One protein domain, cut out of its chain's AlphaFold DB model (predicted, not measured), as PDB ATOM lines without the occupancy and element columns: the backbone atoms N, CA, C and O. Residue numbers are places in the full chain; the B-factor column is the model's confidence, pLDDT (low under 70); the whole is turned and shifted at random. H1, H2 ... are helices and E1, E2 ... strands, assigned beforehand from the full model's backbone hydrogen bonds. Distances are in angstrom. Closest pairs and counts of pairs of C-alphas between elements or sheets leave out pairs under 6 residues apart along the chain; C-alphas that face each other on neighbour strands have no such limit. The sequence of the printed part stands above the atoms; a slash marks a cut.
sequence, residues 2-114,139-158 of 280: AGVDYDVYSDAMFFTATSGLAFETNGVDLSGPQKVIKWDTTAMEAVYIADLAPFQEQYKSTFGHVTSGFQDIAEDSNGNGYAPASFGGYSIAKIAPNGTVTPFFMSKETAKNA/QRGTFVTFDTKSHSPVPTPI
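This is residues 2 to 114 and 139 to 158 of the 280 residues of an uncharacterized protein of Botrytis hyacinthi (UniProt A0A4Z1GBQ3). A twisted sheet of four strands, E1 to E4, and a smaller sheet, E5 to E7, are only partly face to face, with H2 on the small sheet beyond one end of the large one. E8 folds back beside residues 156 to 157 on the other side of the small sheet, and the short H1 lies past the end of the large sheet. The printed part has 133 residues, with two named helices and eight named strands in the order E1 E2 H1 E3 E4 H2 E5 E6 E7 E8. Both sheets are antiparallel, in the orders E1 E2 E3 E4 and E5 E6 E7, and the class is mixed, with under half of the residues in named elements. The whole is compact, with a radius of gyration of the C-alphas of 14.5 A and spans of 44 by 30 by 27 A.

In the large sheet, E1, residues 4 to 7, and E2, residues 12 to 18, form a hairpin, with N 7 and O 12 2.8 A apart. E3, residues 34 to 40, is antiparallel to E2, with N 17 and O 35 at 2.8 A. E4, residues 45 to 51, forms a hairpin with E3, with N 36 and O 50 at 2.9 A. E5, residues 81 to 84, E6, residues 91 to 95, and E7, residues 101 to 106, make a meander, each strand the antiparallel neighbour of the one before; N 83 and O 93 are 2.9 A apart, N 94 and O 102 2.8 A. The closest C-alphas of E4 and E7, those of Ala 50 and Val 101, are 6.8 A apart; E3 and E5 are near each other. H2, residues 53 to 63, is on the sheet E5 E6 E7 at a height of 8.0 A, making two layers, a helix on one face of a sheet. It lies over E7, only just slantwise at 30.4 degrees on the local plane; the closest C-alphas are those of Phe 55 and Thr 102, 6.6 A. H1, residues 21 to 24, is on neither sheet. E8, residues 142 to 147, pairs with no named strand and is apart from E7. Every O i to N i+4 pair of H2 is within hydrogen-bond range; H1 is too short for one.

E1 begins at C-alpha 4 (343.415, 333.410, 417.844). E3 is 20.2 A long, E2 19.0 A, E4 17.2 A and H2 15.3 A. E8, 17.1 A, ends at C-alpha 147 (322.690, 332.491, 409.300).

The C-alphas farthest apart, those of Ala 43 and Asn 113, are 45.2 A apart. Residues 115 to 138 are not printed, and C-alphas 114 and 139 are 9.3 A apart across the cut. The link from H2 to E5 is long, 17 residues. No printed residue is under 70 in pLDDT.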
ATOM      1  N   ALA A   2     347.798 335.333 411.083       86.50
ATOM      2  CA  ALA A   2     347.177 334.231 411.810       86.50
ATOM      3  C   ALA A   2     346.367 334.835 412.965       86.50
ATOM      4  O   ALA A   2     346.713 335.914 413.446       86.50
ATOM      5  N   GLY A   3     345.328 334.137 413.392       90.31
ATOM      6  CA  GLY A   3     344.347 334.605 414.361       90.31
ATOM      7  C   GLY A   3     344.197 333.624 415.511       90.31
ATOM      8  O   GLY A   3     344.534 332.438 415.400       90.31
ATOM      9  N   VAL A   4     343.709 334.155 416.626       92.56
ATOM     10  CA  VAL A   4     343.415 333.410 417.844       92.56
ATOM     11  C   VAL A   4     342.021 333.796 418.302       92.56
ATOM     12  O   VAL A   4     341.729 334.985 418.388       92.56
ATOM     13  N   ASP A   5     341.202 332.803 418.620       91.56
ATOM     14  CA  ASP A   5     339.878 333.002 419.206       91.56
ATOM     15  C   ASP A   5     339.718 332.124 420.454       91.56
ATOM     16  O   ASP A   5     340.400 331.100 420.596       91.56
ATOM     17  N   TYR A   6     338.854 332.536 421.376       90.62
ATOM     18  CA  TYR A   6     338.538 331.785 422.587       90.62
ATOM     19  C   TYR A   6     337.063 331.407 422.600       90.62
ATOM     20  O   TYR A   6     336.181 332.264 422.581       90.62
ATOM     21  N   ASP A   7     336.808 330.111 422.707       87.38
ATOM     22  CA  ASP A   7     335.464 329.586 422.817       87.38
ATOM     23  C   ASP A   7     335.038 329.422 424.266       87.38
ATOM     24  O   ASP A   7     335.437 328.497 424.979       87.38
ATOM     25  N   VAL A   8     334.132 330.307 424.662       82.88
ATOM     26  CA  VAL A   8     333.505 330.307 425.981       82.88
ATOM     27  C   VAL A   8     332.643 329.064 426.240       82.88
ATOM     28  O   VAL A   8     332.367 328.768 427.402       82.88
ATOM     29  N   TYR A   9     332.191 328.337 425.207       85.38
ATOM     30  CA  TYR A   9     331.306 327.176 425.370       85.38
ATOM     31  C   TYR A   9     332.059 325.871 425.621       85.38
ATOM     32  O   TYR A   9     331.548 325.016 426.348       85.38
ATOM     33  N   SER A  10     333.244 325.703 425.030       84.94
ATOM     34  CA  SER A  10     334.078 324.511 425.210       84.94
ATOM     35  C   SER A  10     335.365 324.738 425.998       84.94
ATOM     36  O   SER A  10     336.088 323.766 426.198       84.94
ATOM     37  N   ASP A  11     335.621 325.963 426.480       88.38
ATOM     38  CA  ASP A  11     336.869 326.340 427.166       88.38
ATOM     39  C   ASP A  11     338.094 325.945 426.323       88.38
ATOM     40  O   ASP A  11     339.023 325.259 426.752       88.38
ATOM     41  N   ALA A  12     338.038 326.318 425.046       93.44
ATOM     42  CA  ALA A  12     339.046 325.973 424.062       93.44
ATOM     43  C   ALA A  12     339.565 327.225 423.365       93.44
ATOM     44  O   ALA A  12     338.850 328.204 423.170       93.44
ATOM     45  N   MET A  13     340.821 327.173 422.938       95.06
ATOM     46  CA  MET A  13     341.388 328.174 422.044       95.06
ATOM     47  C   MET A  13     341.417 327.648 420.619       95.06
ATOM     48  O   MET A  13     341.746 326.484 420.372       95.06
ATOM     49  N   PHE A  14     341.136 328.533 419.676       95.25
ATOM     50  CA  PHE A  14     341.313 328.283 418.260       95.25
ATOM     51  C   PHE A  14     342.497 329.077 417.754       95.25
ATOM     52  O   PHE A  14     342.645 330.253 418.062       95.25
ATOM     53  N   PHE A  15     343.319 328.433 416.938       95.69
ATOM     54  CA  PHE A  15     344.422 329.072 416.238       95.69
ATOM     55  C   PHE A  15     344.265 328.818 414.752       95.69
ATOM     56  O   PHE A  15     344.118 327.664 414.335       95.69
ATOM     57  N   THR A  16     344.367 329.858 413.936       96.12
ATOM     58  CA  THR A  16     344.636 329.660 412.512       96.12
ATOM     59  C   THR A  16     346.148 329.601 412.309       96.12
ATOM     60  O   THR A  16     346.912 330.412 412.825       96.12
ATOM     61  N   ALA A  17     346.620 328.590 411.591       94.56
ATOM     62  CA  ALA A  17     348.017 328.445 411.213       94.56
ATOM     63  C   ALA A  17     348.098 328.590 409.699       94.56
ATOM     64  O   ALA A  17     347.908 327.624 408.950       94.56
ATOM     65  N   THR A  18     348.335 329.833 409.283       91.81
ATOM     66  CA  THR A  18     348.107 330.272 407.913       91.81
ATOM     67  C   THR A  18     349.401 330.597 407.173       91.81
ATOM     68  O   THR A  18     350.290 331.264 407.707       91.81
ATOM     69  N   SER A  19     349.515 330.133 405.925       90.75
ATOM     70  CA  SER A  19     350.606 330.493 405.014       90.75
ATOM     71  C   SER A  19     350.699 332.014 404.875       90.75
ATOM     72  O   SER A  19     349.733 332.677 404.489       90.75
ATOM     73  N   GLY A  20     351.879 332.573 405.156       88.69
ATOM     74  CA  GLY A  20     352.132 334.010 405.039       88.69
ATOM     75  C   GLY A  20     352.069 334.536 403.602       88.69
ATOM     76  O   GLY A  20     351.779 335.713 403.407       88.69
ATOM     77  N   LEU A  21     352.267 333.670 402.598       91.25
ATOM     78  CA  LEU A  21     352.404 334.056 401.186       91.25
ATOM     79  C   LEU A  21     351.222 334.879 400.667       91.25
ATOM     80  O   LEU A  21     351.435 335.880 399.981       91.25
ATOM     81  N   ALA A  22     349.994 334.518 401.046       91.81
ATOM     82  CA  ALA A  22     348.801 335.239 400.607       91.81
ATOM     83  C   ALA A  22     348.800 336.701 401.077       91.81
ATOM     84  O   ALA A  22     348.344 337.574 400.349       91.81
ATOM     85  N   PHE A  23     349.358 336.988 402.250       90.31
ATOM     86  CA  PHE A  23     349.418 338.343 402.801       90.31
ATOM     87  C   PHE A  23     350.628 339.109 402.267       90.31
ATOM     88  O   PHE A  23     350.477 340.225 401.781       90.31
ATOM     89  N   GLU A  24     351.803 338.477 402.237       88.62
ATOM     90  CA  GLU A  24     353.040 339.085 401.720       88.62
ATOM     91  C   GLU A  24     352.934 339.499 400.251       88.62
ATOM     92  O   GLU A  24     353.544 340.470 399.805       88.62
ATOM     93  N   THR A  25     352.148 338.751 399.480       90.44
ATOM     94  CA  THR A  25     351.953 338.999 398.052       90.44
ATOM     95  C   THR A  25     350.636 339.703 397.737       90.44
ATOM     96  O   THR A  25     350.304 339.842 396.561       90.44
ATOM     97  N   ASN A  26     349.881 340.148 398.750       89.69
ATOM     98  CA  ASN A  26     348.567 340.781 398.583       89.69
ATOM     99  C   ASN A  26     347.607 339.954 397.702       89.69
ATOM    100  O   ASN A  26     346.952 340.464 396.795       89.69
ATOM    101  N   GLY A  27     347.547 338.649 397.952       91.00
ATOM    102  CA  GLY A  27     346.640 337.716 397.294       91.00
ATOM    103  C   GLY A  27     347.110 337.196 395.932       91.00
ATOM    104  O   GLY A  27     346.347 336.493 395.270       91.00
ATOM    105  N   VAL A  28     348.336 337.513 395.497       91.19
ATOM    106  CA  VAL A  28     348.895 337.005 394.230       91.19
ATOM    107  C   VAL A  28     349.321 335.539 394.353       91.19
ATOM    108  O   VAL A  28     349.009 334.735 393.475       91.19
ATOM    109  N   ASP A  29     350.002 335.176 395.440       93.00
ATOM    110  CA  ASP A  29     350.383 333.800 395.755       93.00
ATOM    111  C   ASP A  29     349.512 333.256 396.890       93.00
ATOM    112  O   ASP A  29     349.693 333.568 398.063       93.00
ATOM    113  N   LEU A  30     348.548 332.418 396.518       94.19
ATOM    114  CA  LEU A  30     347.597 331.804 397.445       94.19
ATOM    115  C   LEU A  30     348.025 330.410 397.915       94.19
ATOM    116  O   LEU A  30     347.217 329.696 398.518       94.19
ATOM    117  N   SER A  31     349.260 330.006 397.613       92.81
ATOM    118  CA  SER A  31     349.784 328.686 397.938       92.81
ATOM    119  C   SER A  31     350.213 328.546 399.404       92.81
ATOM    120  O   SER A  31     350.286 329.501 400.185       92.81
ATOM    121  N   GLY A  32     350.504 327.302 399.775       92.94
ATOM    122  CA  GLY A  32     350.958 326.931 401.108       92.94
ATOM    123  C   GLY A  32     349.853 326.342 401.990       92.94
ATOM    124  O   GLY A  32     348.669 326.419 401.656       92.94
ATOM    125  N   PRO A  33     350.248 325.696 403.096       95.06
ATOM    126  CA  PRO A  33     349.325 325.020 403.996       95.06
ATOM    127  C   PRO A  33     348.480 326.020 404.789       95.06
ATOM    128  O   PRO A  33     348.971 327.077 405.181       95.06
ATOM    129  N   GLN A  34     347.233 325.638 405.059       96.62
ATOM    130  CA  GLN A  34     346.281 326.392 405.871       96.62
ATOM    131  C   GLN A  34     345.640 325.435 406.873       96.62
ATOM    132  O   GLN A  34     345.069 324.416 406.475       96.62
ATOM    133  N   LYS A  35     345.753 325.726 408.169       97.50
ATOM    134  CA  LYS A  35     345.225 324.851 409.221       97.50
ATOM    135  C   LYS A  35     344.463 325.632 410.274       97.50
ATOM    136  O   LYS A  35     344.748 326.800 410.516       97.50
ATOM    137  N   VAL A  36     343.555 324.940 410.947       97.94
ATOM    138  CA  VAL A  36     342.919 325.408 412.178       97.94
ATOM    139  C   VAL A  36     343.193 324.402 413.281       97.94
ATOM    140  O   VAL A  36     343.032 323.198 413.090       97.94
ATOM    141  N   ILE A  37     343.608 324.891 414.437       97.56
ATOM    142  CA  ILE A  37     343.922 324.084 415.609       97.56
ATOM    143  C   ILE A  37     342.900 324.434 416.680       97.56
ATOM    144  O   ILE A  37     342.781 325.607 417.021       97.56
ATOM    145  N   LYS A  38     342.201 323.430 417.213       97.06
ATOM    146  CA  LYS A  38     341.428 323.565 418.453       97.06
ATOM    147  C   LYS A  38     342.264 323.005 419.595       97.06
ATOM    148  O   LYS A  38     342.752 321.878 419.503       97.06
ATOM    149  N   TRP A  39     342.442 323.788 420.644       97.00
ATOM    150  CA  TRP A  39     343.300 323.490 421.784       97.00
ATOM    151  C   TRP A  39     342.495 323.528 423.074       97.00
ATOM    152  O   TRP A  39     341.852 324.533 423.366       97.00
ATOM    153  N   ASP A  40     342.555 322.451 423.843       94.94
ATOM    154  CA  ASP A  40     341.943 322.376 425.166       94.94
ATOM    155  C   ASP A  40     342.834 323.124 426.170       94.94
ATOM    156  O   ASP A  40     344.007 322.779 426.355       94.94
ATOM    157  N   THR A  41     342.305 324.177 426.797       94.38
ATOM    158  CA  THR A  41     343.060 325.027 427.736       94.38
ATOM    159  C   THR A  41     343.294 324.351 429.088       94.38
ATOM    160  O   THR A  41     344.221 324.724 429.809       94.38
ATOM    161  N   THR A  42     342.500 323.331 429.424       93.56
ATOM    162  CA  THR A  42     342.601 322.569 430.672       93.56
ATOM    163  C   THR A  42     343.571 321.404 430.519       93.56
ATOM    164  O   THR A  42     344.493 321.249 431.325       93.56
ATOM    165  N   ALA A  43     343.386 320.580 429.486       95.19
ATOM    166  CA  ALA A  43     344.250 319.439 429.194       95.19
ATOM    167  C   ALA A  43     345.593 319.862 428.580       95.19
ATOM    168  O   ALA A  43     346.559 319.102 428.647       95.19
ATOM    169  N   MET A  44     345.674 321.087 428.042       95.00
ATOM    170  CA  MET A  44     346.863 321.637 427.390       95.00
ATOM    171  C   MET A  44     347.328 320.762 426.218       95.00
ATOM    172  O   MET A  44     348.519 320.476 426.066       95.00
ATOM    173  N   GLU A  45     346.379 320.345 425.379       96.00
ATOM    174  CA  GLU A  45     346.638 319.554 424.179       96.00
ATOM    175  C   GLU A  45     345.722 319.941 423.013       96.00
ATOM    176  O   GLU A  45     344.664 320.552 423.178       96.00
ATOM    177  N   ALA A  46     346.138 319.583 421.796       96.44
ATOM    178  CA  ALA A  46     345.320 319.800 420.612       96.44
ATOM    179  C   ALA A  46     344.166 318.787 420.579       96.44
ATOM    180  O   ALA A  46     344.402 317.585 420.480       96.44
ATOM    181  N   VAL A  47     342.929 319.287 420.570       95.69
ATOM    182  CA  VAL A  47     341.719 318.486 420.331       95.69
ATOM    183  C   VAL A  47     341.721 317.978 418.892       95.69
ATOM    184  O   VAL A  47     341.473 316.803 418.626       95.69
ATOM    185  N   TYR A  48     342.036 318.867 417.948       97.50
ATOM    186  CA  TYR A  48     342.280 318.510 416.557       97.50
ATOM    187  C   TYR A  48     343.178 319.532 415.860       97.50
ATOM    188  O   TYR A  48     343.317 320.683 416.278       97.50
ATOM    189  N   ILE A  49     343.727 319.107 414.721       98.06
ATOM    190  CA  ILE A  49     344.362 319.971 413.727       98.06
ATOM    191  C   ILE A  49     343.640 319.728 412.399       98.06
ATOM    192  O   ILE A  49     343.842 318.697 411.758       98.06
ATOM    193  N   ALA A  50     342.780 320.660 412.007       98.31
ATOM    194  CA  ALA A  50     342.010 320.605 410.776       98.31
ATOM    195  C   ALA A  50     342.835 321.178 409.615       98.31
ATOM    196  O   ALA A  50     343.333 322.301 409.697       98.31
ATOM    197  N   ASP A  51     342.980 320.409 408.538       98.00
ATOM    198  CA  ASP A  51     343.631 320.845 407.299       98.00
ATOM    199  C   ASP A  51     342.585 321.413 406.332       98.00
ATOM    200  O   ASP A  51     341.594 320.745 406.027       98.00
ATOM    201  N   LEU A  52     342.793 322.639 405.847       98.12
ATOM    202  CA  LEU A  52     341.881 323.301 404.912       98.12
ATOM    203  C   LEU A  52     342.192 322.977 403.441       98.12
ATOM    204  O   LEU A  52     341.401 323.338 402.567       98.12
ATOM    205  N   ALA A  53     343.279 322.258 403.138       97.19
ATOM    206  CA  ALA A  53     343.638 321.898 401.765       97.19
ATOM    207  C   ALA A  53     342.512 321.169 400.993       97.19
ATOM    208  O   ALA A  53     342.272 321.536 399.839       97.19
ATOM    209  N   PRO A  54     341.753 320.212 401.577       96.88
ATOM    210  CA  PRO A  54     340.623 319.590 400.883       96.88
ATOM    211  C   PRO A  54     339.528 320.590 400.489       96.88
ATOM    212  O   PRO A  54     338.965 320.491 399.400       96.88
ATOM    213  N   PHE A  55     339.252 321.581 401.343       98.12
ATOM    214  CA  PHE A  55     338.295 322.647 401.046       98.12
ATOM    215  C   PHE A  55     338.793 323.549 399.912       98.12
ATOM    216  O   PHE A  55     338.040 323.853 398.985       98.12
ATOM    217  N   GLN A  56     340.076 323.926 399.933       97.50
ATOM    218  CA  GLN A  56     340.687 324.723 398.867       97.50
ATOM    219  C   GLN A  56     340.667 323.992 397.519       97.50
ATOM    220  O   GLN A  56     340.352 324.602 396.495       97.50
ATOM    221  N   GLU A  57     340.957 322.688 397.504       97.56
ATOM    222  CA  GLU A  57     340.902 321.878 396.284       97.56
ATOM    223  C   GLU A  57     339.463 321.727 395.779       97.56
ATOM    224  O   GLU A  57     339.215 321.878 394.583       97.56
ATOM    225  N   GLN A  58     338.489 321.524 396.673       98.06
ATOM    226  CA  GLN A  58     337.076 321.512 396.296       98.06
ATOM    227  C   GLN A  58     336.654 322.840 395.653       98.06
ATOM    228  O   GLN A  58     336.020 322.841 394.592       98.06
ATOM    229  N   TYR A  59     337.018 323.972 396.259       98.19
ATOM    230  CA  TYR A  59     336.738 325.298 395.715       98.19
ATOM    231  C   TYR A  59     337.370 325.467 394.321       98.19
ATOM    232  O   TYR A  59     336.690 325.843 393.361       98.19
ATOM    233  N   LYS A  60     338.648 325.095 394.173       97.69
ATOM    234  CA  LYS A  60     339.384 325.156 392.902       97.69
ATOM    235  C   LYS A  60     338.782 324.269 391.823       97.69
ATOM    236  O   LYS A  60     338.606 324.730 390.699       97.69
ATOM    237  N   SER A  61     338.424 323.031 392.145       98.19
ATOM    238  CA  SER A  61     337.746 322.133 391.207       98.19
ATOM    239  C   SER A  61     336.385 322.682 390.773       98.19
ATOM    240  O   SER A  61     335.943 322.389 389.664       98.19
ATOM    241  N   THR A  62     335.714 323.456 391.630       98.25
ATOM    242  CA  THR A  62     334.384 324.012 391.346       98.25
ATOM    243  C   THR A  62     334.461 325.267 390.470       98.25
ATOM    244  O   THR A  62     333.649 325.422 389.559       98.25
ATOM    245  N   PHE A  63     335.428 326.161 390.712       98.00
ATOM    246  CA  PHE A  63     335.472 327.484 390.065       98.00
ATOM    247  C   PHE A  63     336.735 327.785 389.246       98.00
ATOM    248  O   PHE A  63     336.845 328.865 388.665       98.00
ATOM    249  N   GLY A  64     337.695 326.864 389.192       96.75
ATOM    250  CA  GLY A  64     338.924 326.995 388.405       96.75
ATOM    251  C   GLY A  64     339.991 327.927 388.992       96.75
ATOM    252  O   GLY A  64     340.986 328.186 388.319       96.75
ATOM    253  N   HIS A  65     339.821 328.431 390.217       94.00
ATOM    254  CA  HIS A  65     340.778 329.304 390.913       94.00
ATOM    255  C   HIS A  65     340.814 329.003 392.420       94.00
ATOM    256  O   HIS A  65     339.924 328.341 392.938       94.00
ATOM    257  N   VAL A  66     341.858 329.449 393.122       94.31
ATOM    258  CA  VAL A  66     342.108 329.112 394.538       94.31
ATOM    259  C   VAL A  66     341.485 330.151 395.474       94.31
ATOM    260  O   VAL A  66     341.414 331.326 395.130       94.31
ATOM    261  N   THR A  67     341.079 329.714 396.667       96.25
ATOM    262  CA  THR A  67     340.716 330.555 397.819       96.25
ATOM    263  C   THR A  67     341.707 330.294 398.961       96.25
ATOM    264  O   THR A  67     342.204 329.169 399.093       96.25
ATOM    265  N   SER A  68     342.095 331.314 399.728       96.19
ATOM    266  CA  SER A  68     343.150 331.196 400.753       96.19
ATOM    267  C   SER A  68     343.141 332.386 401.724       96.19
ATOM    268  O   SER A  68     342.336 333.307 401.584       96.19
ATOM    269  N   GLY A  69     344.063 332.380 402.690       95.50
ATOM    270  CA  GLY A  69     344.207 333.442 403.688       95.50
ATOM    271  C   GLY A  69     343.178 333.347 404.807       95.50
ATOM    272  O   GLY A  69     342.567 334.347 405.153       95.50
ATOM    273  N   PHE A  70     342.975 332.146 405.347       96.81
ATOM    274  CA  PHE A  70     342.082 331.902 406.480       96.81
ATOM    275  C   PHE A  70     342.733 332.396 407.774       96.81
ATOM    276  O   PHE A  70     343.305 331.610 408.525       96.81
ATOM    277  N   GLN A  71     342.764 333.708 407.992       94.50
ATOM    278  CA  GLN A  71     343.422 334.274 409.173       94.50
ATOM    279  C   GLN A  71     342.546 334.242 410.418       94.50
ATOM    280  O   GLN A  71     343.072 334.064 411.505       94.50
ATOM    281  N   ASP A  72     341.233 334.332 410.250       95.31
ATOM    282  CA  ASP A  72     340.294 334.497 411.350       95.31
ATOM    283  C   ASP A  72     339.334 333.312 411.443       95.31
ATOM    284  O   ASP A  72     339.130 332.560 410.481       95.31
ATOM    285  N   ILE A  73     338.757 333.132 412.627       95.94
ATOM    286  CA  ILE A  73     337.796 332.078 412.926       95.94
ATOM    287  C   ILE A  73     336.835 332.543 414.016       95.94
ATOM    288  O   ILE A  73     337.229 333.297 414.894       95.94
ATOM    289  N   ALA A  74     335.590 332.081 413.944       95.50
ATOM    290  CA  ALA A  74     334.634 332.179 415.041       95.50
ATOM    291  C   ALA A  74     333.947 330.831 415.249       95.50
ATOM    292  O   ALA A  74     333.711 330.101 414.278       95.50
ATOM    293  N   GLU A  75     333.592 330.515 416.489       94.94
ATOM    294  CA  GLU A  75     332.854 329.301 416.841       94.94
ATOM    295  C   GLU A  75     331.375 329.593 417.129       94.94
ATOM    296  O   GLU A  75     331.026 330.610 417.729       94.94
ATOM    297  N   ASP A  76     330.483 328.706 416.676       94.50
ATOM    298  CA  ASP A  76     329.082 328.730 417.096       94.50
ATOM    299  C   ASP A  76     328.849 327.976 418.409       94.50
ATOM    300  O   ASP A  76     329.642 327.148 418.841       94.50
ATOM    301  N   SER A  77     327.684 328.174 419.018       92.94
ATOM    302  CA  SER A  77     327.314 327.509 420.276       92.94
ATOM    303  C   SER A  77     327.169 325.978 420.203       92.94
ATOM    304  O   SER A  77     326.898 325.349 421.223       92.94
ATOM    305  N   ASN A  78     327.343 325.354 419.030       92.00
ATOM    306  CA  ASN A  78     327.399 323.893 418.870       92.00
ATOM    307  C   ASN A  78     328.830 323.376 418.665       92.00
ATOM    308  O   ASN A  78     329.023 322.196 418.359       92.00
ATOM    309  N   GLY A  79     329.817 324.253 418.789       91.50
ATOM    310  CA  GLY A  79     331.221 323.938 418.677       91.50
ATOM    311  C   GLY A  79     331.751 323.854 417.240       91.50
ATOM    312  O   GLY A  79     332.754 323.183 416.980       91.50
ATOM    313  N   ASN A  80     331.029 324.423 416.264       95.62
ATOM    314  CA  ASN A  80     331.525 324.485 414.889       95.62
ATOM    315  C   ASN A  80     332.344 325.756 414.681       95.62
ATOM    316  O   ASN A  80     331.829 326.849 414.902       95.62
ATOM    317  N   GLY A  81     333.553 325.622 414.144       96.44
ATOM    318  CA  GLY A  81     334.362 326.749 413.690       96.44
ATOM    319  C   GLY A  81     333.998 327.197 412.273       96.44
ATOM    320  O   GLY A  81     333.679 326.371 411.413       96.44
ATOM    321  N   TYR A  82     334.095 328.496 412.004       98.12
ATOM    322  CA  TYR A  82     333.876 329.099 410.690       98.12
ATOM    323  C   TYR A  82     335.069 329.967 410.314       98.12
ATOM    324  O   TYR A  82     335.325 330.974 410.965       98.12
ATOM    325  N   ALA A  83     335.782 329.590 409.254       98.00
ATOM    326  CA  ALA A  83     336.975 330.288 408.789       98.00
ATOM    327  C   ALA A  83     336.712 330.908 407.405       98.00
ATOM    328  O   ALA A  83     336.624 330.167 406.414       98.00
ATOM    329  N   PRO A  84     336.532 332.236 407.300       98.00
ATOM    330  CA  PRO A  84     336.431 332.912 406.014       98.00
ATOM    331  C   PRO A  84     337.788 332.989 405.307       98.00
ATOM    332  O   PRO A  84     338.838 333.060 405.941       98.00
ATOM    333  N   ALA A  85     337.764 333.003 403.975       97.25
ATOM    334  CA  ALA A  85     338.952 333.281 403.179       97.25
ATOM    335  C   ALA A  85     339.073 334.775 402.853       97.25
ATOM    336  O   ALA A  85     338.179 335.362 402.229       97.25
ATOM    337  N   SER A  86     340.230 335.356 403.171       96.12
ATOM    338  CA  SER A  86     340.539 336.749 402.844       96.12
ATOM    339  C   SER A  86     340.826 336.980 401.358       96.12
ATOM    340  O   SER A  86     340.687 338.111 400.896       96.12
ATOM    341  N   PHE A  87     341.203 335.948 400.589       96.06
ATOM    342  CA  PHE A  87     341.675 336.104 399.208       96.06
ATOM    343  C   PHE A  87     341.138 335.065 398.216       96.06
ATOM    344  O   PHE A  87     340.691 333.970 398.568       96.06
ATOM    345  N   GLY A  88     341.277 335.395 396.928       94.50
ATOM    346  CA  GLY A  88     341.054 334.493 395.798       94.50
ATOM    347  C   GLY A  88     339.595 334.398 395.371       94.50
ATOM    348  O   GLY A  88     339.282 334.661 394.213       94.50
ATOM    349  N   GLY A  89     338.694 334.130 396.310       95.25
ATOM    350  CA  GLY A  89     337.255 334.199 396.077       95.25
ATOM    351  C   GLY A  89     336.443 333.944 397.341       95.25
ATOM    352  O   GLY A  89     336.977 333.443 398.335       95.25
ATOM    353  N   TYR A  90     335.178 334.370 397.330       97.50
ATOM    354  CA  TYR A  90     334.364 334.399 398.543       97.50
ATOM    355  C   TYR A  90     334.023 332.987 399.004       97.50
ATOM    356  O   TYR A  90     333.279 332.251 398.345       97.50
ATOM    357  N   SER A  91     334.553 332.622 400.166       98.25
ATOM    358  CA  SER A  91     334.372 331.297 400.723       98.25
ATOM    359  C   SER A  91     334.470 331.317 402.248       98.25
ATOM    360  O   SER A  91     335.106 332.195 402.834       98.25
ATOM    361  N   ILE A  92     333.787 330.367 402.886       98.69
ATOM    362  CA  ILE A  92     333.843 330.126 404.328       98.69
ATOM    363  C   ILE A  92     333.900 328.612 404.531       98.69
ATOM    364  O   ILE A  92     332.993 327.887 404.100       98.69
ATOM    365  N   ALA A  93     334.955 328.137 405.183       98.44
ATOM    366  CA  ALA A  93     335.058 326.758 405.634       98.44
ATOM    367  C   ALA A  93     334.311 326.596 406.965       98.44
ATOM    368  O   ALA A  93     334.471 327.416 407.864       98.44
ATOM    369  N   LYS A  94     333.520 325.528 407.100       98.12
ATOM    370  CA  LYS A  94     332.969 325.058 408.374       98.12
ATOM    371  C   LYS A  94     333.805 323.899 408.886       98.12
ATOM    372  O   LYS A  94     334.076 322.955 408.144       98.12
ATOM    373  N   ILE A  95     334.150 323.942 410.161       98.00
ATOM    374  CA  ILE A  95     334.919 322.918 410.855       98.00
ATOM    375  C   ILE A  95     334.021 322.367 411.954       98.00
ATOM    376  O   ILE A  95     333.627 323.092 412.860       98.00
ATOM    377  N   ALA A  96     333.640 321.100 411.844       96.56
ATOM    378  CA  ALA A  96     332.834 320.437 412.862       96.56
ATOM    379  C   ALA A  96     333.643 320.243 414.164       96.56
ATOM    380  O   ALA A  96     334.874 320.204 414.099       96.56
ATOM    381  N   PRO A  97     332.994 319.996 415.320       94.19
ATOM    382  CA  PRO A  97     333.683 319.788 416.601       94.19
ATOM    383  C   PRO A  97     334.749 318.678 416.601       94.19
ATOM    384  O   PRO A  97     335.634 318.660 417.449       94.19
ATOM    385  N   ASN A  98     334.674 317.739 415.653       94.88
ATOM    386  CA  ASN A  98     335.648 316.660 415.475       94.88
ATOM    387  C   ASN A  98     336.790 317.000 414.490       94.88
ATOM    388  O   ASN A  98     337.542 316.106 414.104       94.88
ATOM    389  N   GLY A  99     336.881 318.247 414.018       97.00
ATOM    390  CA  GLY A  99     337.882 318.716 413.058       97.00
ATOM    391  C   GLY A  99     337.548 318.469 411.582       97.00
ATOM    392  O   GLY A  99     338.359 318.794 410.716       97.00
ATOM    393  N   THR A 100     336.376 317.912 411.255       98.31
ATOM    394  CA  THR A 100     335.978 317.683 409.852       98.31
ATOM    395  C   THR A 100     335.694 319.006 409.148       98.31
ATOM    396  O   THR A 100     334.832 319.766 409.585       98.31
ATOM    397  N   VAL A 101     336.366 319.250 408.021       98.56
ATOM    398  CA  VAL A 101     336.209 320.469 407.216       98.56
ATOM    399  C   VAL A 101     335.191 320.250 406.098       98.56
ATOM    400  O   VAL A 101     335.286 319.291 405.336       98.56
ATOM    401  N   THR A 102     334.228 321.159 405.978       97.81
ATOM    402  CA  THR A 102     333.205 321.170 404.922       97.81
ATOM    403  C   THR A 102     332.948 322.597 404.431       97.81
ATOM    404  O   THR A 102     333.196 323.550 405.168       97.81
ATOM    405  N   PRO A 103     332.441 322.798 403.205       98.06
ATOM    406  CA  PRO A 103     332.008 324.121 402.774       98.06
ATOM    407  C   PRO A 103     330.816 324.621 403.592       98.06
ATOM    408  O   PRO A 103     329.777 323.964 403.627       98.06
ATOM    409  N   PHE A 104     330.935 325.810 404.182       98.50
ATOM    410  CA  PHE A 104     329.769 326.561 404.641       98.50
ATOM    411  C   PHE A 104     329.198 327.382 403.489       98.50
ATOM    412  O   PHE A 104     328.033 327.256 403.133       98.50
ATOM    413  N   PHE A 105     330.057 328.190 402.867       98.56
ATOM    414  CA  PHE A 105     329.705 329.086 401.778       98.56
ATOM    415  C   PHE A 105     330.811 329.098 400.728       98.56
ATOM    416  O   PHE A 105     331.997 329.063 401.058       98.56
ATOM    417  N   MET A 106     330.419 329.156 399.459       97.75
ATOM    418  CA  MET A 106     331.318 329.243 398.315       97.75
ATOM    419  C   MET A 106     330.621 330.007 397.188       97.75
ATOM    420  O   MET A 106     329.489 329.690 396.825       97.75
ATOM    421  N   SER A 107     331.302 330.985 396.602       96.81
ATOM    422  CA  SER A 107     330.826 331.739 395.444       96.81
ATOM    423  C   SER A 107     331.935 331.855 394.411       96.81
ATOM    424  O   SER A 107     333.092 331.994 394.769       96.81
ATOM    425  N   LYS A 108     331.578 331.877 393.121       95.75
ATOM    426  CA  LYS A 108     332.533 332.147 392.032       95.75
ATOM    427  C   LYS A 108     333.000 333.607 391.970       95.75
ATOM    428  O   LYS A 108     333.800 333.944 391.102       95.75
ATOM    429  N   GLU A 109     332.400 334.491 392.771       95.06
ATOM    430  CA  GLU A 109     332.764 335.907 392.815       95.06
ATOM    431  C   GLU A 109     334.163 336.069 393.429       95.06
ATOM    432  O   GLU A 109     334.499 335.444 394.435       95.06
ATOM    433  N   THR A 110     334.968 336.936 392.820       92.38
ATOM    434  CA  THR A 110     336.330 337.266 393.252       92.38
ATOM    435  C   THR A 110     336.444 338.764 393.523       92.38
ATOM    436  O   THR A 110     335.519 339.530 393.237       92.38
ATOM    437  N   ALA A 111     337.590 339.204 394.046       86.88
ATOM    438  CA  ALA A 111     337.851 340.625 394.248       86.88
ATOM    439  C   ALA A 111     337.728 341.384 392.917       86.88
ATOM    440  O   ALA A 111     338.302 340.979 391.902       86.88
ATOM    441  N   LYS A 112     336.975 342.491 392.912       81.94
ATOM    442  CA  LYS A 112     336.774 343.326 391.715       81.94
ATOM    443  C   LYS A 112     338.019 344.141 391.384       81.94
ATOM    444  O   LYS A 112     338.245 344.461 390.221       81.94
ATOM    445  N   ASN A 113     338.816 344.473 392.400       73.31
ATOM    446  CA  ASN A 113     340.061 345.219 392.260       73.31
ATOM    447  C   ASN A 113     341.190 344.550 393.056       73.31
ATOM    448  O   ASN A 113     341.712 345.116 394.016       73.31
ATOM    449  N   ALA A 114     341.555 343.336 392.637       71.94
ATOM    450  CA  ALA A 114     342.517 342.484 393.336       71.94
ATOM    451  C   ALA A 114     343.906 343.120 393.545       71.94
ATOM    452  O   ALA A 114     344.650 342.667 394.398       71.94
ATOM    453  N   GLN A 139     335.541 344.125 399.911       92.12
ATOM    454  CA  GLN A 139     335.183 344.607 398.568       92.12
ATOM    455  C   GLN A 139     333.951 345.498 398.592       92.12
ATOM    456  O   GLN A 139     333.795 346.362 397.726       92.12
ATOM    457  N   ARG A 140     333.030 345.231 399.521       91.44
ATOM    458  CA  ARG A 140     331.802 346.013 399.688       91.44
ATOM    459  C   ARG A 140     331.977 347.157 400.683       91.44
ATOM    460  O   ARG A 140     331.129 348.044 400.705       91.44
ATOM    461  N   GLY A 141     333.056 347.146 401.463       92.69
ATOM    462  CA  GLY A 141     333.378 348.161 402.460       92.69
ATOM    463  C   GLY A 141     332.346 348.257 403.573       92.69
ATOM    464  O   GLY A 141     332.020 349.354 404.026       92.69
ATOM    465  N   THR A 142     331.786 347.112 403.955       95.06
ATOM    466  CA  THR A 142     330.724 346.987 404.952       95.06
ATOM    467  C   THR A 142     330.821 345.632 405.651       95.06
ATOM    468  O   THR A 142     331.684 344.815 405.338       95.06
ATOM    469  N   PHE A 143     329.899 345.361 406.565       98.00
ATOM    470  CA  PHE A 143     329.689 344.042 407.135       98.00
ATOM    471  C   PHE A 143     328.645 343.239 406.352       98.00
ATOM    472  O   PHE A 143     327.717 343.783 405.743       98.00
ATOM    473  N   VAL A 144     328.747 341.919 406.434       98.31
ATOM    474  CA  VAL A 144     327.702 340.978 406.025       98.31
ATOM    475  C   VAL A 144     327.384 340.035 407.176       98.31
ATOM    476  O   VAL A 144     328.238 339.761 408.019       98.31
ATOM    477  N   THR A 145     326.163 339.503 407.198       98.56
ATOM    478  CA  THR A 145     325.810 338.398 408.093       98.56
ATOM    479  C   THR A 145     325.476 337.121 407.348       98.56
ATOM    480  O   THR A 145     324.960 337.152 406.229       98.56
ATOM    481  N   PHE A 146     325.736 335.993 408.002       98.56
ATOM    482  CA  PHE A 146     325.303 334.671 407.566       98.56
ATOM    483  C   PHE A 146     324.539 333.976 408.686       98.56
ATOM    484  O   PHE A 146     324.987 333.972 409.828       98.56
ATOM    485  N   ASP A 147     323.409 333.355 408.361       97.19
ATOM    486  CA  ASP A 147     322.690 332.491 409.300       97.19
ATOM    487  C   ASP A 147     323.374 331.118 409.376       97.19
ATOM    488  O   ASP A 147     323.400 330.375 408.390       97.19
ATOM    489  N   THR A 148     323.912 330.774 410.549       96.69
ATOM    490  CA  THR A 148     324.610 329.494 410.792       96.69
ATOM    491  C   THR A 148     323.688 328.278 410.718       96.69
ATOM    492  O   THR A 148     324.160 327.156 410.528       96.69
ATOM    493  N   LYS A 149     322.368 328.482 410.820       95.00
ATOM    494  CA  LYS A 149     321.352 327.425 410.727       95.00
ATOM    495  C   LYS A 149     320.887 327.175 409.294       95.00
ATOM    496  O   LYS A 149     320.162 326.212 409.054       95.00
ATOM    497  N   SER A 150     321.285 328.014 408.337       94.94
ATOM    498  CA  SER A 150     320.892 327.840 406.941       94.94
ATOM    499  C   SER A 150     321.609 326.653 406.294       94.94
ATOM    500  O   SER A 150     322.829 326.527 406.360       94.94
ATOM    501  N   HIS A 151     320.855 325.813 405.580       91.38
ATOM    502  CA  HIS A 151     321.410 324.768 404.707       91.38
ATOM    503  C   HIS A 151     321.983 325.319 403.392       91.38
ATOM    504  O   HIS A 151     322.646 324.604 402.645       91.38
ATOM    505  N   SER A 152     321.685 326.573 403.062       94.12
ATOM    506  CA  SER A 152     322.183 327.268 401.874       94.12
ATOM    507  C   SER A 152     322.465 328.716 402.265       94.12
ATOM    508  O   SER A 152     321.662 329.606 401.975       94.12
ATOM    509  N   PRO A 153     323.538 328.948 403.041       96.06
ATOM    510  CA  PRO A 153     323.820 330.254 403.609       96.06
ATOM    511  C   PRO A 153     324.133 331.258 402.495       96.06
ATOM    512  O   PRO A 153     324.840 330.956 401.535       96.06
ATOM    513  N   VAL A 154     323.585 332.463 402.626       96.62
ATOM    514  CA  VAL A 154     323.803 333.581 401.702       96.62
ATOM    515  C   VAL A 154     324.150 334.832 402.507       96.62
ATOM    516  O   VAL A 154     323.567 335.030 403.578       96.62
ATOM    517  N   PRO A 155     325.080 335.676 402.028       97.81
ATOM    518  CA  PRO A 155     325.444 336.889 402.741       97.81
ATOM    519  C   PRO A 155     324.275 337.873 402.732       97.81
ATOM    520  O   PRO A 155     323.702 338.162 401.679       97.81
ATOM    521  N   THR A 156     323.960 338.430 403.894       98.06
ATOM    522  CA  THR A 156     323.038 339.561 404.035       98.06
ATOM    523  C   THR A 156     323.850 340.824 404.322       98.06
ATOM    524  O   THR A 156     324.426 340.918 405.407       98.06
ATOM    525  N   PRO A 157     323.947 341.778 403.377       97.25
ATOM    526  CA  PRO A 157     324.682 343.022 403.589       97.25
ATOM    527  C   PRO A 157     324.077 343.878 404.696       97.25
ATOM    528  O   PRO A 157     322.855 343.966 404.821       97.25
ATOM    529  N   ILE A 158     324.940 344.560 405.443       97.94
ATOM    530  CA  ILE A 158     324.556 345.507 406.487       97.94
ATOM    531  C   ILE A 158     324.664 346.924 405.940       97.94
ATOM    532  O   ILE A 158     325.655 347.292 405.307       97.94
TER     533      ILE A 158